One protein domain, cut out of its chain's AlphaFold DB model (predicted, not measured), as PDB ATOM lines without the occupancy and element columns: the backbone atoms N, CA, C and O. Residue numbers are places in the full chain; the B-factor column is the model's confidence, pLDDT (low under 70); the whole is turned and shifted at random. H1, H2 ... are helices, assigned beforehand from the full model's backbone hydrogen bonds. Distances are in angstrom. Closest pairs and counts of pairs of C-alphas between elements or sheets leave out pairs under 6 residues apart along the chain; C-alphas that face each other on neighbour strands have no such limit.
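What this domain is: This is residues 42 to 101 of the 251 residues of an uncharacterized protein of Flavobacteriaceae bacterium LYZ1037 (UniProt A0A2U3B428). A long helix, H4, runs along one side of this small helical domain, with H3 running back the opposite way on another side and the short helices H1 and H2 on a third side. The four are loosely put together, with few close C-alphas between one helix and the next, and a long link without a named element leads from H2 round to H3. The printed part has 60 residues, with four named helices in the order H1, H2, H3, H4 and no named strand; the class is all helix. The whole is compact, with a radius of gyration of the C-alphas of 10.9 A, and its C-alphas span 32 by 22 by 17 A along the three main axes.

Where its parts are: Start at Leu 42 and go on to C-alpha 48 at (133.142, 13.557, 25.967), where H1 begins; it covers residues 48 to 52. After residues 53 and 54 you reach H2, residues 55 to 58. Pass along residues 59 to 69 to find C-alpha 70 at (129.681, 14.262, 20.881); from there H3 runs over residues 70 to 80, 15.3 A from first to last C-alpha. H4 takes residues 85 to 99, is 20.9 A long from first to last C-alpha, and ends at C-alpha 99 at (128.239, 21.758, 38.378).

How they stand to each other: Look first at H4, the hub, which touches the three other helices. H1 and H4 only just touch, with 3 pairs of C-alphas within 8 A; the closest are those of Val 52 and Tyr 97, 6.5 A apart, and H4 takes part with residues 93 to 97 alone. H2 and H4 only just touch as well, with 3 such pairs, through residues 86 to 90 of H4 alone; the closest C-alphas are those of Val 57 and Glu 86, at 6.8 A. H3 and H4 form a helical hairpin. They only just touch, with 3 such pairs and with residue 87 of H4 alone; the closest C-alphas, of Leu 77 and Ile 87, are 7.2 A apart. Their lines stand at a shallow tilt of 33 degrees, only just short of steep, and they run opposite ways. H1 is close to H3 but not clearly touching it; their closest C-alphas, of Phe 48 and Phe 70, are 6.2 A apart. H2 and H3 are apart. In the backbones of H1, H3 and H4 every O i to N i+4 pair is within hydrogen-bond range, while H2, with four residues, is too short for such a pair.

The domain as a whole: The two C-alphas farthest apart are those of Glu 64 and Met 101, at 32.8 A, while those of Leu 42 and Met 101, the first and last printed, are 9.2 A apart. The links H1 to H2 and H3 to H4 are tight, and the link H2 to H3, with 11 residues, is long. The printed part has no cut. The mean pLDDT of the printed part is 92.6, and no printed residue is under 70.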
ATOM      1  N   LEU A  42     138.231  17.399  32.497       91.50
ATOM      2  CA  LEU A  42     137.624  18.236  31.464       91.50
ATOM      3  C   LEU A  42     137.589  17.457  30.138       91.50
ATOM      4  O   LEU A  42     138.661  17.077  29.656       91.50
ATOM      5  N   PRO A  43     136.402  17.200  29.557       89.44
ATOM      6  CA  PRO A  43     136.301  16.500  28.284       89.44
ATOM      7  C   PRO A  43     136.674  17.392  27.090       89.44
ATOM      8  O   PRO A  43     136.402  18.594  27.083       89.44
ATOM      9  N   SER A  44     137.257  16.787  26.054       85.19
ATOM     10  CA  SER A  44     137.202  17.294  24.676       85.19
ATOM     11  C   SER A  44     135.960  16.727  23.975       85.19
ATOM     12  O   SER A  44     135.290  15.856  24.521       85.19
ATOM     13  N   MET A  45     135.643  17.189  22.759       84.12
ATOM     14  CA  MET A  45     134.503  16.645  21.998       84.12
ATOM     15  C   MET A  45     134.672  15.164  21.618       84.12
ATOM     16  O   MET A  45     133.674  14.466  21.459       84.12
ATOM     17  N   ASP A  46     135.914  14.681  21.518       84.50
ATOM     18  CA  ASP A  46     136.220  13.314  21.073       84.50
ATOM     19  C   ASP A  46     136.117  12.277  22.201       84.50
ATOM     20  O   ASP A  46     135.832  11.116  21.942       84.50
ATOM     21  N   ASN A  47     136.339  12.673  23.458       89.88
ATOM     22  CA  ASN A  47     136.261  11.777  24.621       89.88
ATOM     23  C   ASN A  47     135.119  12.140  25.584       89.88
ATOM     24  O   ASN A  47     135.072  11.667  26.722       89.88
ATOM     25  N   PHE A  48     134.197  12.993  25.136       92.50
ATOM     26  CA  PHE A  48     133.142  13.557  25.967       92.50
ATOM     27  C   PHE A  48     132.206  12.487  26.538       92.50
ATOM     28  O   PHE A  48     131.909  12.501  27.732       92.50
ATOM     29  N   ILE A  49     131.775  11.544  25.694       93.81
ATOM     30  CA  ILE A  49     130.842  10.467  26.054       93.81
ATOM     31  C   ILE A  49     131.425   9.605  27.180       93.81
ATOM     32  O   ILE A  49     130.736   9.317  28.159       93.81
ATOM     33  N   GLU A  50     132.703   9.242  27.060       94.12
ATOM     34  CA  GLU A  50     133.422   8.442  28.053       94.12
ATOM     35  C   GLU A  50     133.584   9.211  29.370       94.12
ATOM     36  O   GLU A  50     133.202   8.717  30.428       94.12
ATOM     37  N   ILE A  51     134.116  10.436  29.310       93.69
ATOM     38  CA  ILE A  51     134.474  11.213  30.504       93.69
ATOM     39  C   ILE A  51     133.243  11.620  31.320       93.69
ATOM     40  O   ILE A  51     133.291  11.580  32.549       93.69
ATOM     41  N   VAL A  52     132.149  12.005  30.659       95.12
ATOM     42  CA  VAL A  52     130.902  12.396  31.340       95.12
ATOM     43  C   VAL A  52     130.088  11.170  31.777       95.12
ATOM     44  O   VAL A  52     129.205  11.291  32.625       95.12
ATOM     45  N   GLY A  53     130.400   9.977  31.258       95.25
ATOM     46  CA  GLY A  53     129.687   8.746  31.595       95.25
ATOM     47  C   GLY A  53     128.309   8.684  30.940       95.25
ATOM     48  O   GLY A  53     127.298   8.498  31.618       95.25
ATOM     49  N   LEU A  54     128.264   8.878  29.620       96.38
ATOM     50  CA  LEU A  54     127.037   8.831  28.815       96.38
ATOM     51  C   LEU A  54     126.846   7.493  28.082       96.38
ATOM     52  O   LEU A  54     125.833   7.309  27.409       96.38
ATOM     53  N   GLN A  55     127.795   6.557  28.201       95.38
ATOM     54  CA  GLN A  55     127.822   5.324  27.406       95.38
ATOM     55  C   GLN A  55     126.540   4.487  27.539       95.38
ATOM     56  O   GLN A  55     126.005   4.024  26.542       95.38
ATOM     57  N   ASP A  56     125.980   4.363  28.745       95.38
ATOM     58  CA  ASP A  56     124.748   3.602  28.992       95.38
ATOM     59  C   ASP A  56     123.491   4.229  28.369       95.38
ATOM     60  O   ASP A  56     122.488   3.536  28.177       95.38
ATOM     61  N   VAL A  57     123.523   5.536  28.089       94.69
ATOM     62  CA  VAL A  57     122.474   6.231  27.335       94.69
ATOM     63  C   VAL A  57     122.699   6.005  25.845       94.69
ATOM     64  O   VAL A  57     121.773   5.607  25.142       94.69
ATOM     65  N   VAL A  58     123.941   6.182  25.379       93.62
ATOM     66  CA  VAL A  58     124.316   6.027  23.966       93.62
ATOM     67  C   VAL A  58     124.069   4.606  23.456       93.62
ATOM     68  O   VAL A  58     123.532   4.439  22.365       93.62
ATOM     69  N   ASP A  59     124.362   3.582  24.259       93.31
ATOM     70  CA  ASP A  59     124.196   2.169  23.892       93.31
ATOM     71  C   ASP A  59     122.730   1.760  23.649       93.31
ATOM     72  O   ASP A  59     122.464   0.720  23.045       93.31
ATOM     73  N   LYS A  60     121.766   2.561  24.125       92.88
ATOM     74  CA  LYS A  60     120.324   2.321  23.937       92.88
ATOM     75  C   LYS A  60     119.768   2.989  22.682       92.88
ATOM     76  O   LYS A  60     118.624   2.716  22.318       92.88
ATOM     77  N   LEU A  61     120.543   3.859  22.036       94.12
ATOM     78  CA  LEU A  61     120.096   4.610  20.871       94.12
ATOM     79  C   LEU A  61     120.036   3.727  19.612       94.12
ATOM     80  O   LEU A  61     120.814   2.778  19.470       94.12
ATOM     81  N   PRO A  62     119.155   4.054  18.652       93.44
ATOM     82  CA  PRO A  62     119.212   3.486  17.310       93.44
ATOM     83  C   PRO A  62     120.596   3.689  16.677       93.44
ATOM     84  O   PRO A  62     121.202   4.755  16.807       93.44
ATOM     85  N   LYS A  63     121.102   2.673  15.966       91.69
ATOM     86  CA  LYS A  63     122.480   2.651  15.432       91.69
ATOM     87  C   LYS A  63     122.789   3.830  14.509       91.69
ATOM     88  O   LYS A  63     123.929   4.272  14.441       91.69
ATOM     89  N   GLU A  64     121.785   4.323  13.799       92.88
ATOM     90  CA  GLU A  64     121.858   5.459  12.887       92.88
ATOM     91  C   GLU A  64     122.087   6.806  13.591       92.88
ATOM     92  O   GLU A  64     122.603   7.732  12.965       92.88
ATOM     93  N   LEU A  65     121.740   6.914  14.880       92.25
ATOM     94  CA  LEU A  65     121.915   8.133  15.675       92.25
ATOM     95  C   LEU A  65     123.259   8.171  16.411       92.25
ATOM     96  O   LEU A  65     123.700   9.247  16.804       92.25
ATOM     97  N   ILE A  66     123.931   7.029  16.570       92.75
ATOM     98  CA  ILE A  66     125.203   6.933  17.295       92.75
ATOM     99  C   ILE A  66     126.329   7.613  16.496       92.75
ATOM    100  O   ILE A  66     126.431   7.486  15.272       92.75
ATOM    101  N   ALA A  67     127.195   8.337  17.204       91.00
ATOM    102  CA  ALA A  67     128.444   8.888  16.690       91.00
ATOM    103  C   ALA A  67     129.503   8.907  17.805       91.00
ATOM    104  O   ALA A  67     129.155   8.994  18.983       91.00
ATOM    105  N   GLU A  68     130.783   8.825  17.435       87.81
ATOM    106  CA  GLU A  68     131.900   8.886  18.393       87.81
ATOM    107  C   GLU A  68     132.114  10.310  18.921       87.81
ATOM    108  O   GLU A  68     132.293  10.519  20.119       87.81
ATOM    109  N   ASN A  69     132.057  11.305  18.032       90.06
ATOM    110  CA  ASN A  69     132.165  12.706  18.411       90.06
ATOM    111  C   ASN A  69     130.832  13.209  18.992       90.06
ATOM    112  O   ASN A  69     129.768  13.034  18.390       90.06
ATOM    113  N   PHE A  70     130.888  13.861  20.155       91.44
ATOM    114  CA  PHE A  70     129.681  14.262  20.881       91.44
ATOM    115  C   PHE A  70     128.829  15.307  20.150       91.44
ATOM    116  O   PHE A  70     127.606  15.251  20.233       91.44
ATOM    117  N   GLU A  71     129.443  16.227  19.406       89.38
ATOM    118  CA  GLU A  71     128.709  17.226  18.620       89.38
ATOM    119  C   GLU A  71     127.877  16.565  17.514       89.38
ATOM    120  O   GLU A  71     126.719  16.929  17.302       89.38
ATOM    121  N   GLU A  72     128.428  15.550  16.844       90.06
ATOM    122  CA  GLU A  72     127.703  14.788  15.825       90.06
ATOM    123  C   GLU A  72     126.566  13.967  16.448       90.06
ATOM    124  O   GLU A  72     125.439  14.001  15.949       90.06
ATOM    125  N   LEU A  73     126.837  13.273  17.561       92.38
ATOM    126  CA  LEU A  73     125.836  12.500  18.303       92.38
ATOM    127  C   LEU A  73     124.659  13.393  18.713       92.38
ATOM    128  O   LEU A  73     123.500  13.080  18.439       92.38
ATOM    129  N   TYR A  74     124.967  14.521  19.354       92.50
ATOM    130  CA  TYR A  74     123.961  15.446  19.855       92.50
ATOM    131  C   TYR A  74     123.168  16.090  18.711       92.50
ATOM    132  O   TYR A  74     121.943  16.168  18.780       92.50
ATOM    133  N   SER A  75     123.837  16.466  17.614       91.31
ATOM    134  CA  SER A  75     123.178  16.990  16.410       91.31
ATOM    135  C   SER A  75     122.198  15.982  15.804       91.31
ATOM    136  O   SER A  75     121.074  16.353  15.468       91.31
ATOM    137  N   LYS A  76     122.586  14.702  15.680       92.50
ATOM    138  CA  LYS A  76     121.703  13.640  15.165       92.50
ATOM    139  C   LYS A  76     120.479  13.449  16.052       92.50
ATOM    140  O   LYS A  76     119.368  13.388  15.529       92.50
ATOM    141  N   LEU A  77     120.675  13.394  17.369       92.62
ATOM    142  CA  LEU A  77     119.583  13.247  18.333       92.62
ATOM    143  C   LEU A  77     118.612  14.423  18.264       92.62
ATOM    144  O   LEU A  77     117.416  14.217  18.076       92.62
ATOM    145  N   HIS A  78     119.132  15.646  18.331       91.94
ATOM    146  CA  HIS A  78     118.318  16.857  18.315       91.94
ATOM    147  C   HIS A  78     117.535  17.023  17.003       91.94
ATOM    148  O   HIS A  78     116.384  17.449  17.017       91.94
ATOM    149  N   ASN A  79     118.135  16.668  15.862       91.62
ATOM    150  CA  ASN A  79     117.459  16.713  14.563       91.62
ATOM    151  C   ASN A  79     116.403  15.611  14.397       91.62
ATOM    152  O   ASN A  79     115.477  15.777  13.604       91.62
ATOM    153  N   HIS A  80     116.560  14.483  15.094       91.56
ATOM    154  CA  HIS A  80     115.597  13.388  15.075       91.56
ATOM    155  C   HIS A  80     114.371  13.704  15.942       91.56
ATOM    156  O   HIS A  80     113.245  13.637  15.454       91.56
ATOM    157  N   ASP A  81     114.599  14.066  17.205       90.62
ATOM    158  CA  ASP A  81     113.579  14.515  18.152       90.62
ATOM    159  C   ASP A  81     114.248  15.322  19.273       90.62
ATOM    160  O   ASP A  81     114.889  14.757  20.159       90.62
ATOM    161  N   SER A  82     114.087  16.648  19.248       87.75
ATOM    162  CA  SER A  82     114.690  17.556  20.230       87.75
ATOM    163  C   SER A  82     114.103  17.429  21.641       87.75
ATOM    164  O   SER A  82     114.673  17.969  22.582       87.75
ATOM    165  N   GLU A  83     112.967  16.746  21.809       89.56
ATOM    166  CA  GLU A  83     112.259  16.634  23.090       89.56
ATOM    167  C   GLU A  83     112.336  15.238  23.718       89.56
ATOM    168  O   GLU A  83     111.702  14.998  24.762       89.56
ATOM    169  N   CYS A  84     113.119  14.336  23.118       91.31
ATOM    170  CA  CYS A  84     113.210  12.953  23.559       91.31
ATOM    171  C   CYS A  84     113.789  12.826  24.988       91.31
ATOM    172  O   CYS A  84     114.568  13.677  25.445       91.31
ATOM    173  N   PRO A  85     113.407  11.774  25.738       93.56
ATOM    174  CA  PRO A  85     113.910  11.544  27.092       93.56
ATOM    175  C   PRO A  85     115.439  11.444  27.177       93.56
ATOM    176  O   PRO A  85     116.025  11.863  28.173       93.56
ATOM    177  N   GLU A  86     116.088  10.915  26.140       94.25
ATOM    178  CA  GLU A  86     117.534  10.721  26.079       94.25
ATOM    179  C   GLU A  86     118.291  12.051  26.035       94.25
ATOM    180  O   GLU A  86     119.293  12.186  26.734       94.25
ATOM    181  N   ILE A  87     117.797  13.054  25.293       93.12
ATOM    182  CA  ILE A  87     118.370  14.412  25.315       93.12
ATOM    183  C   ILE A  87     118.290  14.980  26.727       93.12
ATOM    184  O   ILE A  87     119.299  15.433  27.259       93.12
ATOM    185  N   LYS A  88     117.128  14.883  27.380       93.12
ATOM    186  CA  LYS A  88     116.931  15.420  28.738       93.12
ATOM    187  C   LYS A  88     117.860  14.755  29.754       93.12
ATOM    188  O   LYS A  88     118.413  15.433  30.618       93.12
ATOM    189  N   GLU A  89     118.067  13.446  29.632       95.62
ATOM    190  CA  GLU A  89     119.021  12.706  30.461       95.62
ATOM    191  C   GLU A  89     120.474  13.131  30.184       95.62
ATOM    192  O   GLU A  89     121.230  13.369  31.128       95.62
ATOM    193  N   ILE A  90     120.863  13.280  28.912       95.19
ATOM    194  CA  ILE A  90     122.197  13.756  28.509       95.19
ATOM    195  C   ILE A  90     122.459  15.160  29.065       95.19
ATOM    196  O   ILE A  90     123.475  15.372  29.731       95.19
ATOM    197  N   GLU A  91     121.547  16.107  28.840       94.62
ATOM    198  CA  GLU A  91     121.673  17.486  29.317       94.62
ATOM    199  C   GLU A  91     121.794  17.538  30.847       94.62
ATOM    200  O   GLU A  91     122.664  18.232  31.381       94.62
ATOM    201  N   ASN A  92     120.972  16.757  31.560       94.88
ATOM    202  CA  ASN A  92     121.012  16.678  33.017       94.88
ATOM    203  C   ASN A  92     122.354  16.127  33.522       94.88
ATOM    204  O   ASN A  92     122.973  16.732  34.396       94.88
ATOM    205  N   ARG A  93     122.856  15.026  32.945       95.81
ATOM    206  CA  ARG A  93     124.160  14.460  33.331       95.81
ATOM    207  C   ARG A  93     125.309  15.415  33.058       95.81
ATOM    208  O   ARG A  93     126.186  15.553  33.906       95.81
ATOM    209  N   ILE A  94     125.288  16.107  31.920       95.75
ATOM    210  CA  ILE A  94     126.284  17.129  31.584       95.75
ATOM    211  C   ILE A  94     126.258  18.246  32.623       95.75
ATOM    212  O   ILE A  94     127.299  18.586  33.190       95.75
ATOM    213  N   HIS A  95     125.071  18.774  32.924       95.31
ATOM    214  CA  HIS A  95     124.920  19.819  33.925       95.31
ATOM    215  C   HIS A  95     125.436  19.357  35.296       95.31
ATOM    216  O   HIS A  95     126.260  20.041  35.902       95.31
ATOM    217  N   THR A  96     125.019  18.182  35.778       95.06
ATOM    218  CA  THR A  96     125.482  17.613  37.055       95.06
ATOM    219  C   THR A  96     126.993  17.385  37.075       95.06
ATOM    220  O   THR A  96     127.649  17.679  38.076       95.06
ATOM    221  N   TYR A  97     127.565  16.886  35.979       96.62
ATOM    222  CA  TYR A  97     128.992  16.608  35.885       96.62
ATOM    223  C   TYR A  97     129.820  17.883  36.081       96.62
ATOM    224  O   TYR A  97     130.691  17.909  36.956       96.62
ATOM    225  N   PHE A  98     129.501  18.949  35.339       96.75
ATOM    226  CA  PHE A  98     130.209  20.229  35.423       96.75
ATOM    227  C   PHE A  98     129.890  21.026  36.694       96.75
ATOM    228  O   PHE A  98     130.785  21.674  37.232       96.75
ATOM    229  N   ALA A  99     128.652  20.986  37.199       94.88
ATOM    230  CA  ALA A  99     128.239  21.758  38.378       94.88
ATOM    231  C   ALA A  99     129.029  21.404  39.649       94.88
ATOM    232  O   ALA A  99     129.195  22.247  40.527       94.88
ATOM    233  N   ASP A 100     129.531  20.175  39.731       93.94
ATOM    234  CA  ASP A 100     130.290  19.654  40.871       93.94
ATOM    235  C   ASP A 100     131.826  19.719  40.659       93.94
ATOM    236  O   ASP A 100     132.616  19.213  41.455       93.94
ATOM    237  N   MET A 101     132.292  20.385  39.597       96.19
ATOM    238  CA  MET A 101     133.719  20.684  39.420       96.19
ATOM    239  C   MET A 101     134.160  21.854  40.295       96.19
ATOM    240  O   MET A 101     133.483  22.882  40.379       96.19
TER     241      MET A 101